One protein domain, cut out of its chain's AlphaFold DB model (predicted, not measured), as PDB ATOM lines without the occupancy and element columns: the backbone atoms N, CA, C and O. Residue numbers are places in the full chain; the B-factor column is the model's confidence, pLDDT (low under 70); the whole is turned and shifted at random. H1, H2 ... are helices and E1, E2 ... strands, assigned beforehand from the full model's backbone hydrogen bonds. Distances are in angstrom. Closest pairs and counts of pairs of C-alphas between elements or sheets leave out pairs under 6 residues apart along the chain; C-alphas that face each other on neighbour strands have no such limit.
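What this domain is: This is residues 53 to 126 and 213 to 242 of the 423 residues of the protein "RRM_2 domain-containing protein" of Clohesyomyces aquaticus (UniProt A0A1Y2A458). Little regular structure is present: a small three-stranded sheet has helix H1 over one face and long loops, while H2 only grazes the sheet and H3 lies farther out. The 104 printed residues give E1, H1, E2, H2, H3, E3; the antiparallel sheet runs E1, E3, E2. The class is mixed, 38 residues being in named elements; the whole is compact, radius of gyration of the C-alphas 14.2 A, spans 40 by 34 by 22 A.

How they stand to each other: E1, residues 70 to 74, is the antiparallel neighbour of E3, residues 214 to 218; N 73 and O 215, 3.0 A apart, are within hydrogen-bond range. E3 is also antiparallel to its neighbour E2, residues 103 to 106, with N 105 and O 216 within range at 2.9 A. H1, residues 78 to 88, is on the sheet at a height of 10.2 A, along the strands; its closest C-alphas to E2 are Leu 85 and Ala 104, 7.2 A. E1, H1 and E2 form a split strand-helix-strand unit, two same-way strands with E3 between, its crossover right-handed. H2, residues 112 to 120, only grazes the sheet with residues 112 to 115. H3, residues 123 to 126, is close but not clearly touching H2, closest C-alphas Phe 119 and Gln 125, 6.9 A. Every O i to N i+4 pair is within hydrogen-bond range in H1 and H2; H3 is too short for one.

Where its parts are: E1 spans 13.5 A from C-alpha 70 at (17.894, -5.252, 4.764), H1 15.4 A, E2 10.3 A, H2 11.7 A, H3 5.7 A, and E3 13.0 A to C-alpha 218 at (17.266, -1.582, 7.228).

The domain as a whole: The farthest C-alphas, Asn 121 and Ser 242, are 40.2 A apart. Residues 127 to 212 are not printed, a 26.2 A gap between C-alphas 126 and 213. The link H1 to E2 is long. In the printed part of the model, 41 residues are under pLDDT 70, among them residues 220 to 242.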
ATOM      1  N   THR A  53      31.688  -1.733  -8.808       34.12
ATOM      2  CA  THR A  53      30.606  -1.684  -7.814       34.12
ATOM      3  C   THR A  53      29.978  -3.073  -7.755       34.12
ATOM      4  O   THR A  53      29.255  -3.480  -8.664       34.12
ATOM      5  N   VAL A  54      30.282  -3.845  -6.711       37.97
ATOM      6  CA  VAL A  54      29.675  -5.170  -6.527       37.97
ATOM      7  C   VAL A  54      28.270  -4.987  -5.966       37.97
ATOM      8  O   VAL A  54      28.087  -4.680  -4.789       37.97
ATOM      9  N   ARG A  55      27.263  -5.181  -6.825       41.62
ATOM     10  CA  ARG A  55      25.857  -5.270  -6.416       41.62
ATOM     11  C   ARG A  55      25.657  -6.592  -5.678       41.62
ATOM     12  O   ARG A  55      25.761  -7.659  -6.278       41.62
ATOM     13  N   VAL A  56      25.395  -6.532  -4.375       44.94
ATOM     14  CA  VAL A  56      25.080  -7.730  -3.586       44.94
ATOM     15  C   VAL A  56      23.598  -8.067  -3.791       44.94
ATOM     16  O   VAL A  56      22.756  -7.182  -3.612       44.94
ATOM     17  N   PRO A  57      23.247  -9.310  -4.171       45.19
ATOM     18  CA  PRO A  57      21.860  -9.705  -4.363       45.19
ATOM     19  C   PRO A  57      21.075  -9.525  -3.063       45.19
ATOM     20  O   PRO A  57      21.483  -9.970  -1.989       45.19
ATOM     21  N   CYS A  58      19.938  -8.848  -3.169       52.12
ATOM     22  CA  CYS A  58      18.988  -8.723  -2.077       52.12
ATOM     23  C   CYS A  58      18.405 -10.108  -1.823       52.12
ATOM     24  O   CYS A  58      17.944 -10.773  -2.749       52.12
ATOM     25  N   THR A  59      18.457 -10.582  -0.585       53.19
ATOM     26  CA  THR A  59      17.831 -11.854  -0.236       53.19
ATOM     27  C   THR A  59      16.311 -11.709  -0.390       53.19
ATOM     28  O   THR A  59      15.695 -10.823   0.201       53.19
ATOM     29  N   TYR A  60      15.700 -12.551  -1.222       56.38
ATOM     30  CA  TYR A  60      14.250 -12.590  -1.417       56.38
ATOM     31  C   TYR A  60      13.650 -13.672  -0.525       56.38
ATOM     32  O   TYR A  60      14.156 -14.796  -0.471       56.38
ATOM     33  N   SER A  61      12.546 -13.362   0.154       57.81
ATOM     34  CA  SER A  61      11.747 -14.409   0.788       57.81
ATOM     35  C   SER A  61      10.975 -15.168  -0.290       57.81
ATOM     36  O   SER A  61      10.124 -14.595  -0.971       57.81
ATOM     37  N   ARG A  62      11.242 -16.475  -0.430       58.59
ATOM     38  CA  ARG A  62      10.563 -17.352  -1.407       58.59
ATOM     39  C   ARG A  62       9.040 -17.380  -1.249       58.59
ATOM     40  O   ARG A  62       8.353 -17.653  -2.220       58.59
ATOM     41  N   LYS A  63       8.524 -17.131  -0.039       65.81
ATOM     42  CA  LYS A  63       7.085 -17.208   0.258       65.81
ATOM     43  C   LYS A  63       6.321 -15.940  -0.110       65.81
ATOM     44  O   LYS A  63       5.151 -16.028  -0.443       65.81
ATOM     45  N   THR A  64       6.958 -14.775  -0.013       69.75
ATOM     46  CA  THR A  64       6.268 -13.484  -0.164       69.75
ATOM     47  C   THR A  64       6.723 -12.699  -1.388       69.75
ATOM     48  O   THR A  64       6.127 -11.675  -1.692       69.75
ATOM     49  N   CYS A  65       7.776 -13.142  -2.089       75.12
ATOM     50  CA  CYS A  65       8.409 -12.408  -3.195       75.12
ATOM     51  C   CYS A  65       8.871 -10.988  -2.817       75.12
ATOM     52  O   CYS A  65       9.164 -10.168  -3.688       75.12
ATOM     53  N   LEU A  66       8.971 -10.702  -1.517       79.19
ATOM     54  CA  LEU A  66       9.461  -9.442  -0.981       79.19
ATOM     55  C   LEU A  66      10.942  -9.571  -0.633       79.19
ATOM     56  O   LEU A  66      11.420 -10.632  -0.210       79.19
ATOM     57  N   ASN A  67      11.658  -8.461  -0.780       79.31
ATOM     58  CA  ASN A  67      13.004  -8.331  -0.247       79.31
ATOM     59  C   ASN A  67      12.948  -8.519   1.270       79.31
ATOM     60  O   ASN A  67      12.029  -8.020   1.932       79.31
ATOM     61  N   VAL A  68      13.946  -9.188   1.851       76.94
ATOM     62  CA  VAL A  68      14.157  -8.981   3.283       76.94
ATOM     63  C   VAL A  68      14.479  -7.512   3.519       76.94
ATOM     64  O   VAL A  68      15.103  -6.837   2.705       76.94
ATOM     65  N   VAL A  69      14.039  -7.058   4.683       89.62
ATOM     66  CA  VAL A  69      14.090  -5.708   5.258       89.62
ATOM     67  C   VAL A  69      15.518  -5.143   5.331       89.62
ATOM     68  O   VAL A  69      15.732  -4.121   5.955       89.62
ATOM     69  N   TYR A  70      16.542  -5.787   4.761       92.12
ATOM     70  CA  TYR A  70      17.894  -5.252   4.764       92.12
ATOM     71  C   TYR A  70      18.756  -5.664   3.567       92.12
ATOM     72  O   TYR A  70      18.556  -6.719   2.969       92.12
ATOM     73  N   GLY A  71      19.768  -4.842   3.276       92.94
ATOM     74  CA  GLY A  71      20.780  -5.081   2.241       92.94
ATOM     75  C   GLY A  71      22.203  -4.819   2.739       92.94
ATOM     76  O   GLY A  71      22.384  -4.134   3.746       92.94
ATOM     77  N   PHE A  72      23.197  -5.379   2.040       92.88
ATOM     78  CA  PHE A  72      24.619  -5.117   2.281       92.88
ATOM     79  C   PHE A  72      25.192  -4.238   1.171       92.88
ATOM     80  O   PHE A  72      25.033  -4.558  -0.006       92.88
ATOM     81  N   VAL A  73      25.885  -3.166   1.548       93.56
ATOM     82  CA  VAL A  73      26.591  -2.278   0.615       93.56
ATOM     83  C   VAL A  73      28.021  -2.135   1.091       93.56
ATOM     84  O   VAL A  73      28.241  -1.921   2.277       93.56
ATOM     85  N   ASN A  74      28.979  -2.272   0.183       92.00
ATOM     86  CA  ASN A  74      30.393  -2.242   0.509       92.00
ATOM     87  C   ASN A  74      31.062  -1.085  -0.235       92.00
ATOM     88  O   ASN A  74      31.073  -1.076  -1.466       92.00
ATOM     89  N   PHE A  75      31.587  -0.107   0.501       90.81
ATOM     90  CA  PHE A  75      32.106   1.132  -0.082       90.81
ATOM     91  C   PHE A  75      33.619   1.110  -0.223       90.81
ATOM     92  O   PHE A  75      34.336   0.896   0.748       90.81
ATOM     93  N   ARG A  76      34.112   1.424  -1.424       88.31
ATOM     94  CA  ARG A  76      35.551   1.540  -1.685       88.31
ATOM     95  C   ARG A  76      36.209   2.716  -0.949       88.31
ATOM     96  O   ARG A  76      37.375   2.614  -0.582       88.31
ATOM     97  N   HIS A  77      35.464   3.802  -0.749       89.12
ATOM     98  CA  HIS A  77      35.932   5.049  -0.145       89.12
ATOM     99  C   HIS A  77      35.001   5.476   0.995       89.12
ATOM    100  O   HIS A  77      33.781   5.343   0.881       89.12
ATOM    101  N   THR A  78      35.572   6.015   2.072       84.06
ATOM    102  CA  THR A  78      34.842   6.500   3.257       84.06
ATOM    103  C   THR A  78      33.954   7.703   2.949       84.06
ATOM    104  O   THR A  78      32.863   7.812   3.495       84.06
ATOM    105  N   ASP A  79      34.329   8.552   1.998       89.94
ATOM    106  CA  ASP A  79      33.535   9.743   1.656       89.94
ATOM    107  C   ASP A  79      32.166   9.363   1.079       89.94
ATOM    108  O   ASP A  79      31.154  10.026   1.312       89.94
ATOM    109  N   ARG A  80      32.100   8.221   0.380       90.50
ATOM    110  CA  ARG A  80      30.850   7.670  -0.162       90.50
ATOM    111  C   ARG A  80      29.916   7.157   0.931       90.50
ATOM    112  O   ARG A  80      28.702   7.184   0.750       90.50
ATOM    113  N   VAL A  81      30.468   6.734   2.065       90.12
ATOM    114  CA  VAL A  81      29.692   6.344   3.245       90.12
ATOM    115  C   VAL A  81      28.998   7.558   3.843       90.12
ATOM    116  O   VAL A  81      27.792   7.520   4.065       90.12
ATOM    117  N   LEU A  82      29.742   8.645   4.061       90.00
ATOM    118  CA  LEU A  82      29.184   9.888   4.597       90.00
ATOM    119  C   LEU A  82      28.134  10.467   3.648       90.00
ATOM    120  O   LEU A  82      27.045  10.834   4.083       90.00
ATOM    121  N   ALA A  83      28.409  10.451   2.341       92.19
ATOM    122  CA  ALA A  83      27.435  10.852   1.333       92.19
ATOM    123  C   ALA A  83      26.159   9.992   1.383       92.19
ATOM    124  O   ALA A  83      25.060  10.537   1.286       92.19
ATOM    125  N   LEU A  84      26.268   8.670   1.568       92.75
ATOM    126  CA  LEU A  84      25.093   7.811   1.743       92.75
ATOM    127  C   LEU A  84      24.315   8.193   3.009       92.75
ATOM    128  O   LEU A  84      23.099   8.355   2.947       92.75
ATOM    129  N   LEU A  85      24.999   8.330   4.145       92.12
ATOM    130  CA  LEU A  85      24.365   8.626   5.430       92.12
ATOM    131  C   LEU A  85      23.657   9.986   5.418       92.12
ATOM    132  O   LEU A  85      22.521  10.068   5.869       92.12
ATOM    133  N   ASN A  86      24.257  11.013   4.817       94.00
ATOM    134  CA  ASN A  86      23.661  12.351   4.735       94.00
ATOM    135  C   ASN A  86      22.423  12.398   3.822       94.00
ATOM    136  O   ASN A  86      21.470  13.143   4.079       94.00
ATOM    137  N   ASN A  87      22.428  11.606   2.746       91.75
ATOM    138  CA  ASN A  87      21.349  11.604   1.759       91.75
ATOM    139  C   ASN A  87      20.224  10.618   2.082       91.75
ATOM    140  O   ASN A  87      19.086  10.857   1.692       91.75
ATOM    141  N   VAL A  88      20.530   9.510   2.757       91.56
ATOM    142  CA  VAL A  88      19.576   8.416   2.984       91.56
ATOM    143  C   VAL A  88      19.270   8.217   4.464       91.56
ATOM    144  O   VAL A  88      18.139   7.879   4.801       91.56
ATOM    145  N   GLY A  89      20.238   8.440   5.354       91.00
ATOM    146  CA  GLY A  89      20.075   8.208   6.787       91.00
ATOM    147  C   GLY A  89      18.897   8.988   7.366       91.00
ATOM    148  O   GLY A  89      18.747  10.183   7.122       91.00
ATOM    149  N   ASN A  90      18.054   8.288   8.126       91.38
ATOM    150  CA  ASN A  90      16.867   8.822   8.800       91.38
ATOM    151  C   ASN A  90      15.793   9.417   7.873       91.38
ATOM    152  O   ASN A  90      14.856  10.053   8.355       91.38
ATOM    153  N   ARG A  91      15.878   9.194   6.555       92.56
ATOM    154  CA  ARG A  91      14.849   9.639   5.604       92.56
ATOM    155  C   ARG A  91      13.884   8.509   5.275       92.56
ATOM    156  O   ARG A  91      14.277   7.345   5.192       92.56
ATOM    157  N   VAL A  92      12.615   8.854   5.077       93.44
ATOM    158  CA  VAL A  92      11.603   7.922   4.565       93.44
ATOM    159  C   VAL A  92      11.854   7.681   3.079       93.44
ATOM    160  O   VAL A  92      12.301   8.574   2.360       93.44
ATOM    161  N   TRP A  93      11.585   6.464   2.612       85.88
ATOM    162  CA  TRP A  93      11.769   6.108   1.211       85.88
ATOM    163  C   TRP A  93      10.668   6.733   0.344       85.88
ATOM    164  O   TRP A  93       9.502   6.359   0.498       85.88
ATOM    165  N   PRO A  94      10.999   7.651  -0.583       86.25
ATOM    166  CA  PRO A  94       9.992   8.266  -1.436       86.25
ATOM    167  C   PRO A  94       9.332   7.204  -2.324       86.25
ATOM    168  O   PRO A  94       9.999   6.307  -2.840       86.25
ATOM    169  N   GLY A  95       8.012   7.297  -2.487       87.12
ATOM    170  CA  GLY A  95       7.236   6.379  -3.330       87.12
ATOM    171  C   GLY A  95       6.943   5.006  -2.715       87.12
ATOM    172  O   GLY A  95       6.403   4.140  -3.402       87.12
ATOM    173  N   HIS A  96       7.259   4.783  -1.437       82.31
ATOM    174  CA  HIS A  96       6.889   3.560  -0.728       82.31
ATOM    175  C   HIS A  96       5.882   3.846   0.388       82.31
ATOM    176  O   HIS A  96       6.025   4.804   1.134       82.31
ATOM    177  N   ALA A  97       4.899   2.956   0.554       85.69
ATOM    178  CA  ALA A  97       3.860   3.077   1.582       85.69
ATOM    179  C   ALA A  97       4.384   2.962   3.029       85.69
ATOM    180  O   ALA A  97       3.619   3.093   3.980       85.69
ATOM    181  N   SER A  98       5.672   2.663   3.224       88.69
ATOM    182  CA  SER A  98       6.239   2.552   4.560       88.69
ATOM    183  C   SER A  98       6.881   3.852   5.007       88.69
ATOM    184  O   SER A  98       7.857   4.304   4.420       88.69
ATOM    185  N   ASN A  99       6.421   4.345   6.154       91.62
ATOM    186  CA  ASN A  99       7.009   5.490   6.848       91.62
ATOM    187  C   ASN A  99       8.266   5.130   7.655       91.62
ATOM    188  O   ASN A  99       8.724   5.929   8.467       91.62
ATOM    189  N   ARG A 100       8.816   3.916   7.498       91.38
ATOM    190  CA  ARG A 100      10.029   3.528   8.224       91.38
ATOM    191  C   ARG A 100      11.230   4.278   7.645       91.38
ATOM    192  O   ARG A 100      11.511   4.099   6.454       91.38
ATOM    193  N   PRO A 101      11.944   5.077   8.456       92.81
ATOM    194  CA  PRO A 101      13.144   5.747   7.991       92.81
ATOM    195  C   PRO A 101      14.217   4.716   7.635       92.81
ATOM    196  O   PRO A 101      14.277   3.622   8.204       92.81
ATOM    197  N   ALA A 102      15.064   5.052   6.669       93.06
ATOM    198  CA  ALA A 102      16.217   4.240   6.337       93.06
ATOM    199  C   ALA A 102      17.256   4.325   7.460       93.06
ATOM    200  O   ALA A 102      17.780   5.396   7.771       93.06
ATOM    201  N   GLU A 103      17.594   3.175   8.031       93.50
ATOM    202  CA  GLU A 103      18.669   3.056   9.014       93.50
ATOM    203  C   GLU A 103      19.866   2.375   8.359       93.50
ATOM    204  O   GLU A 103      19.712   1.373   7.658       93.50
ATOM    205  N   ALA A 104      21.067   2.881   8.609       92.25
ATOM    206  CA  ALA A 104      22.303   2.249   8.175       92.25
ATOM    207  C   ALA A 104      23.164   1.946   9.399       92.25
ATOM    208  O   ALA A 104      23.454   2.826  10.204       92.25
ATOM    209  N   SER A 105      23.578   0.691   9.538       92.06
ATOM    210  CA  SER A 105      24.478   0.255  10.604       92.06
ATOM    211  C   SER A 105      25.695  -0.442  10.015       92.06
ATOM    212  O   SER A 105      25.626  -1.024   8.932       92.06
ATOM    213  N   TYR A 106      26.797  -0.477  10.756       91.81
ATOM    214  CA  TYR A 106      27.927  -1.332  10.406       91.81
ATOM    215  C   TYR A 106      27.485  -2.803  10.340       91.81
ATOM    216  O   TYR A 106      26.729  -3.291  11.185       91.81
ATOM    217  N   ALA A 107      27.922  -3.521   9.307       92.12
ATOM    218  CA  ALA A 107      27.678  -4.950   9.178       92.12
ATOM    219  C   ALA A 107      28.677  -5.757  10.017       92.12
ATOM    220  O   ALA A 107      29.835  -5.393  10.172       92.12
ATOM    221  N   THR A 108      28.277  -6.934  10.491       92.00
ATOM    222  CA  THR A 108      29.209  -7.848  11.175       92.00
ATOM    223  C   THR A 108      30.280  -8.410  10.227       92.00
ATOM    224  O   THR A 108      31.332  -8.850  10.672       92.00
ATOM    225  N   VAL A 109      30.018  -8.424   8.913       89.06
ATOM    226  CA  VAL A 109      30.941  -8.948   7.893       89.06
ATOM    227  C   VAL A 109      31.455  -7.795   7.044       89.06
ATOM    228  O   VAL A 109      30.716  -7.242   6.233       89.06
ATOM    229  N   GLN A 110      32.715  -7.441   7.274       89.81
ATOM    230  CA  GLN A 110      33.401  -6.277   6.715       89.81
ATOM    231  C   GLN A 110      34.350  -6.696   5.590       89.81
ATOM    232  O   GLN A 110      35.012  -7.732   5.702       89.81
ATOM    233  N   GLY A 111      34.436  -5.904   4.521       88.69
ATOM    234  CA  GLY A 111      35.304  -6.209   3.386       88.69
ATOM    235  C   GLY A 111      34.635  -6.986   2.251       88.69
ATOM    236  O   GLY A 111      33.808  -7.877   2.465       88.69
ATOM    237  N   LEU A 112      35.065  -6.689   1.018       89.50
ATOM    238  CA  LEU A 112      34.546  -7.342  -0.189       89.50
ATOM    239  C   LEU A 112      34.832  -8.843  -0.171       89.50
ATOM    240  O   LEU A 112      33.927  -9.641  -0.383       89.50
ATOM    241  N   ASP A 113      36.069  -9.223   0.143       89.94
ATOM    242  CA  ASP A 113      36.496 -10.624   0.139       89.94
ATOM    243  C   ASP A 113      35.745 -11.452   1.185       89.94
ATOM    244  O   ASP A 113      35.413 -12.612   0.945       89.94
ATOM    245  N   ALA A 114      35.426 -10.854   2.336       88.25
ATOM    246  CA  ALA A 114      34.647 -11.513   3.376       88.25
ATOM    247  C   ALA A 114      33.183 -11.689   2.955       88.25
ATOM    248  O   ALA A 114      32.614 -12.760   3.182       88.25
ATOM    249  N   LEU A 115      32.584 -10.682   2.305       89.31
ATOM    250  CA  LEU A 115      31.248 -10.801   1.715       89.31
ATOM    251  C   LEU A 115      31.231 -11.873   0.621       89.31
ATOM    252  O   LEU A 115      30.382 -12.760   0.669       89.31
ATOM    253  N   VAL A 116      32.193 -11.850  -0.305       90.44
ATOM    254  CA  VAL A 116      32.330 -12.865  -1.359       90.44
ATOM    255  C   VAL A 116      32.482 -14.245  -0.735       90.44
ATOM    256  O   VAL A 116      31.720 -15.134  -1.078       90.44
ATOM    257  N   LYS A 117      33.381 -14.436   0.234       91.31
ATOM    258  CA  LYS A 117      33.567 -15.727   0.914       91.31
ATOM    259  C   LYS A 117      32.297 -16.200   1.626       91.31
ATOM    260  O   LYS A 117      31.972 -17.383   1.565       91.31
ATOM    261  N   LYS A 118      31.567 -15.289   2.275       90.00
ATOM    262  CA  LYS A 118      30.311 -15.602   2.968       90.00
ATOM    263  C   LYS A 118      29.212 -16.022   1.995       90.00
ATOM    264  O   LYS A 118      28.520 -17.003   2.249       90.00
ATOM    265  N   PHE A 119      29.042 -15.280   0.904       89.81
ATOM    266  CA  PHE A 119      27.980 -15.537  -0.065       89.81
ATOM    267  C   PHE A 119      28.332 -16.640  -1.064       89.81
ATOM    268  O   PHE A 119      27.420 -17.317  -1.525       89.81
ATOM    269  N   LYS A 120      29.622 -16.893  -1.320       90.00
ATOM    270  CA  LYS A 120      30.102 -17.983  -2.185       90.00
ATOM    271  C   LYS A 120      29.659 -19.361  -1.692       90.00
ATOM    272  O   LYS A 120      29.401 -20.254  -2.485       90.00
ATOM    273  N   ASN A 121      29.543 -19.516  -0.375       81.81
ATOM    274  CA  ASN A 121      29.105 -20.763   0.250       81.81
ATOM    275  C   ASN A 121      27.616 -20.739   0.632       81.81
ATOM    276  O   ASN A 121      27.120 -21.680   1.245       81.81
ATOM    277  N   SER A 122      26.897 -19.657   0.320       84.00
ATOM    278  CA  SER A 122      25.475 -19.542   0.625       84.00
ATOM    279  C   SER A 122      24.645 -20.167  -0.494       84.00
ATOM    280  O   SER A 122      24.867 -19.895  -1.673       84.00
ATOM    281  N   CYS A 123      23.610 -20.926  -0.130       71.56
ATOM    282  CA  CYS A 123      22.601 -21.429  -1.069       71.56
ATOM    283  C   CYS A 123      21.899 -20.312  -1.869       71.56
ATOM    284  O   CYS A 123      21.290 -20.584  -2.901       71.56
ATOM    285  N   ALA A 124      22.025 -19.049  -1.441       64.62
ATOM    286  CA  ALA A 124      21.530 -17.882  -2.163       64.62
ATOM    287  C   ALA A 124      22.150 -17.716  -3.563       64.62
ATOM    288  O   ALA A 124      21.515 -17.129  -4.433       64.62
ATOM    289  N   GLN A 125      23.352 -18.251  -3.810       57.03
ATOM    290  CA  GLN A 125      24.022 -18.138  -5.110       57.03
ATOM    291  C   GLN A 125      23.443 -19.081  -6.182       57.03
ATOM    292  O   GLN A 125      23.705 -18.894  -7.366       57.03
ATOM    293  N   GLN A 126      22.629 -20.069  -5.786       53.34
ATOM    294  CA  GLN A 126      21.965 -20.998  -6.712       53.34
ATOM    295  C   GLN A 126      20.722 -20.398  -7.384       53.34
ATOM    296  O   GLN A 126      20.112 -21.035  -8.240       53.34
ATOM    297  N   ILE A 213      33.936  -0.506   4.533       52.31
ATOM    298  CA  ILE A 213      32.798  -0.524   5.436       52.31
ATOM    299  C   ILE A 213      31.597  -1.148   4.725       52.31
ATOM    300  O   ILE A 213      30.972  -0.542   3.850       52.31
ATOM    301  N   SER A 214      31.260  -2.361   5.140       54.28
ATOM    302  CA  SER A 214      29.997  -2.994   4.812       54.28
ATOM    303  C   SER A 214      28.914  -2.368   5.685       54.28
ATOM    304  O   SER A 214      28.959  -2.492   6.913       54.28
ATOM    305  N   PHE A 215      27.922  -1.730   5.073       68.06
ATOM    306  CA  PHE A 215      26.715  -1.266   5.751       68.06
ATOM    307  C   PHE A 215      25.599  -2.279   5.608       68.06
ATOM    308  O   PHE A 215      25.384  -2.839   4.534       68.06
ATOM    309  N   ARG A 216      24.862  -2.480   6.698       70.38
ATOM    310  CA  ARG A 216      23.544  -3.093   6.692       70.38
ATOM    311  C   ARG A 216      22.520  -1.967   6.687       70.38
ATOM    312  O   ARG A 216      22.386  -1.260   7.680       70.38
ATOM    313  N   MET A 217      21.797  -1.817   5.587       71.38
ATOM    314  CA  MET A 217      20.664  -0.893   5.531       71.38
ATOM    315  C   MET A 217      19.411  -1.624   5.982       71.38
ATOM    316  O   MET A 217      19.207  -2.735   5.506       71.38
ATOM    317  N   ARG A 218      18.592  -1.056   6.871       70.19
ATOM    318  CA  ARG A 218      17.266  -1.582   7.228       70.19
ATOM    319  C   ARG A 218      16.177  -0.759   6.535       70.19
ATOM    320  O   ARG A 218      16.248   0.463   6.488       70.19
ATOM    321  N   MET A 219      15.195  -1.446   5.964       71.19
ATOM    322  CA  MET A 219      14.156  -0.915   5.080       71.19
ATOM    323  C   MET A 219      12.874  -1.720   5.260       71.19
ATOM    324  O   MET A 219      12.928  -2.893   5.602       71.19
ATOM    325  N   SER A 220      11.706  -1.157   4.980       68.88
ATOM    326  CA  SER A 220      10.459  -1.931   4.999       68.88
ATOM    327  C   SER A 220      10.457  -3.105   4.013       68.88
ATOM    328  O   SER A 220      11.111  -3.047   2.972       68.88
ATOM    329  N   ALA A 221       9.681  -4.152   4.311       68.25
ATOM    330  CA  ALA A 221       9.500  -5.311   3.435       68.25
ATOM    331  C   ALA A 221       8.628  -4.942   2.221       68.25
ATOM    332  O   ALA A 221       7.448  -5.266   2.162       68.25
ATOM    333  N   VAL A 222       9.208  -4.223   1.268       66.69
ATOM    334  CA  VAL A 222       8.586  -3.839  -0.005       66.69
ATOM    335  C   VAL A 222       9.562  -4.133  -1.139       66.69
ATOM    336  O   VAL A 222      10.768  -4.267  -0.918       66.69
ATOM    337  N   LYS A 223       9.058  -4.272  -2.365       60.12
ATOM    338  CA  LYS A 223       9.913  -4.424  -3.545       60.12
ATOM    339  C   LYS A 223      10.592  -3.084  -3.823       60.12
ATOM    340  O   LYS A 223       9.918  -2.117  -4.146       60.12
ATOM    341  N   TRP A 224      11.910  -3.038  -3.695       58.62
ATOM    342  CA  TRP A 224      12.718  -1.854  -3.978       58.62
ATOM    343  C   TRP A 224      13.742  -2.160  -5.071       58.62
ATOM    344  O   TRP A 224      14.223  -3.289  -5.194       58.62
ATOM    345  N   SER A 225      14.081  -1.141  -5.854       50.50
ATOM    346  CA  SER A 225      15.159  -1.167  -6.841       50.50
ATOM    347  C   SER A 225      16.059   0.031  -6.598       50.50
ATOM    348  O   SER A 225      15.616   1.175  -6.710       50.50
ATOM    349  N   LEU A 226      17.323  -0.215  -6.262       55.69
ATOM    350  CA  LEU A 226      18.274   0.861  -6.039       55.69
ATOM    351  C   LEU A 226      19.244   0.934  -7.219       55.69
ATOM    352  O   LEU A 226      20.101   0.070  -7.394       55.69
ATOM    353  N   LEU A 227      19.084   1.967  -8.040       48.88
ATOM    354  CA  LEU A 227      20.092   2.368  -9.016       48.88
ATOM    355  C   LEU A 227      21.173   3.154  -8.274       48.88
ATOM    356  O   LEU A 227      20.883   4.210  -7.699       48.88
ATOM    357  N   TRP A 228      22.375   2.581  -8.243       52.22
ATOM    358  CA  TRP A 228      23.594   3.240  -7.789       52.22
ATOM    359  C   TRP A 228      24.226   3.980  -8.974       52.22
ATOM    360  O   TRP A 228      24.265   3.387 -10.056       52.22
ATOM    361  N   PRO A 229      24.712   5.219  -8.783       43.28
ATOM    362  CA  PRO A 229      25.499   5.905  -9.804       43.28
ATOM    363  C   PRO A 229      26.751   5.084 -10.138       43.28
ATOM    364  O   PRO A 229      27.304   4.412  -9.258       43.28
ATOM    365  N   VAL A 230      27.161   5.093 -11.406       43.91
ATOM    366  CA  VAL A 230      28.418   4.470 -11.837       43.91
ATOM    367  C   VAL A 230      29.575   5.380 -11.406       43.91
ATOM    368  O   VAL A 230      29.387   6.577 -11.197       43.91
ATOM    369  N   ASP A 231      30.772   4.826 -11.196       36.44
ATOM    370  CA  ASP A 231      31.947   5.648 -10.889       36.44
ATOM    371  C   ASP A 231      32.168   6.664 -12.026       36.44
ATOM    372  O   ASP A 231      32.296   6.284 -13.185       36.44
ATOM    373  N   GLY A 232      32.178   7.957 -11.688       39.53
ATOM    374  CA  GLY A 232      32.239   9.060 -12.657       39.53
ATOM    375  C   GLY A 232      30.910   9.793 -12.853       39.53
ATOM    376  O   GLY A 232      30.921  10.967 -13.221       39.53
ATOM    377  N   ASP A 233      29.782   9.180 -12.493       40.91
ATOM    378  CA  ASP A 233      28.513   9.895 -12.415       40.91
ATOM    379  C   ASP A 233      28.508  10.784 -11.168       40.91
ATOM    380  O   ASP A 233      28.661  10.321 -10.029       40.91
ATOM    381  N   ALA A 234      28.299  12.088 -11.368       40.66
ATOM    382  CA  ALA A 234      27.918  12.966 -10.273       40.66
ATOM    383  C   ALA A 234      26.662  12.382  -9.610       40.66
ATOM    384  O   ALA A 234      25.719  11.972 -10.289       40.66
ATOM    385  N   PHE A 235      26.645  12.322  -8.279       42.16
ATOM    386  CA  PHE A 235      25.446  11.934  -7.548       42.16
ATOM    387  C   PHE A 235      24.360  12.993  -7.802       42.16
ATOM    388  O   PHE A 235      24.345  14.037  -7.157       42.16
ATOM    389  N   LYS A 236      23.492  12.734  -8.785       42.66
ATOM    390  CA  LYS A 236      22.395  13.615  -9.203       42.66
ATOM    391  C   LYS A 236      21.110  13.218  -8.492       42.66
ATOM    392  O   LYS A 236      20.365  12.354  -8.965       42.66
ATOM    393  N   ALA A 237      20.873  13.819  -7.326       39.81
ATOM    394  CA  ALA A 237      19.657  13.609  -6.531       39.81
ATOM    395  C   ALA A 237      18.367  13.925  -7.326       39.81
ATOM    396  O   ALA A 237      17.319  13.338  -7.080       39.81
ATOM    397  N   ASP A 238      18.499  14.803  -8.313       35.97
ATOM    398  CA  ASP A 238      17.541  15.355  -9.270       35.97
ATOM    399  C   ASP A 238      17.027  14.361 -10.332       35.97
ATOM    400  O   ASP A 238      15.945  14.555 -10.879       35.97
ATOM    401  N   THR A 239      17.721  13.241 -10.575       36.69
ATOM    402  CA  THR A 239      17.229  12.161 -11.469       36.69
ATOM    403  C   THR A 239      16.360  11.122 -10.757       36.69
ATOM    404  O   THR A 239      15.948  10.121 -11.348       36.69
ATOM    405  N   LYS A 240      16.041  11.354  -9.478       38.19
ATOM    406  CA  LYS A 240      15.048  10.580  -8.733       38.19
ATOM    407  C   LYS A 240      13.880  11.489  -8.380       38.19
ATOM    408  O   LYS A 240      14.078  12.571  -7.843       38.19
ATOM    409  N   VAL A 241      12.672  11.033  -8.723       29.73
ATOM    410  CA  VAL A 241      11.413  11.779  -8.601       29.73
ATOM    411  C   VAL A 241      11.310  12.439  -7.226       29.73
ATOM    412  O   VAL A 241      11.119  11.777  -6.208       29.73
ATOM    413  N   SER A 242      11.446  13.761  -7.248       28.67
ATOM    414  CA  SER A 242      11.240  14.681  -6.141       28.67
ATOM    415  C   SER A 242      10.482  15.883  -6.699       28.67
ATOM    416  O   SER A 242      11.034  16.686  -7.450       28.67
TER     417      SER A 242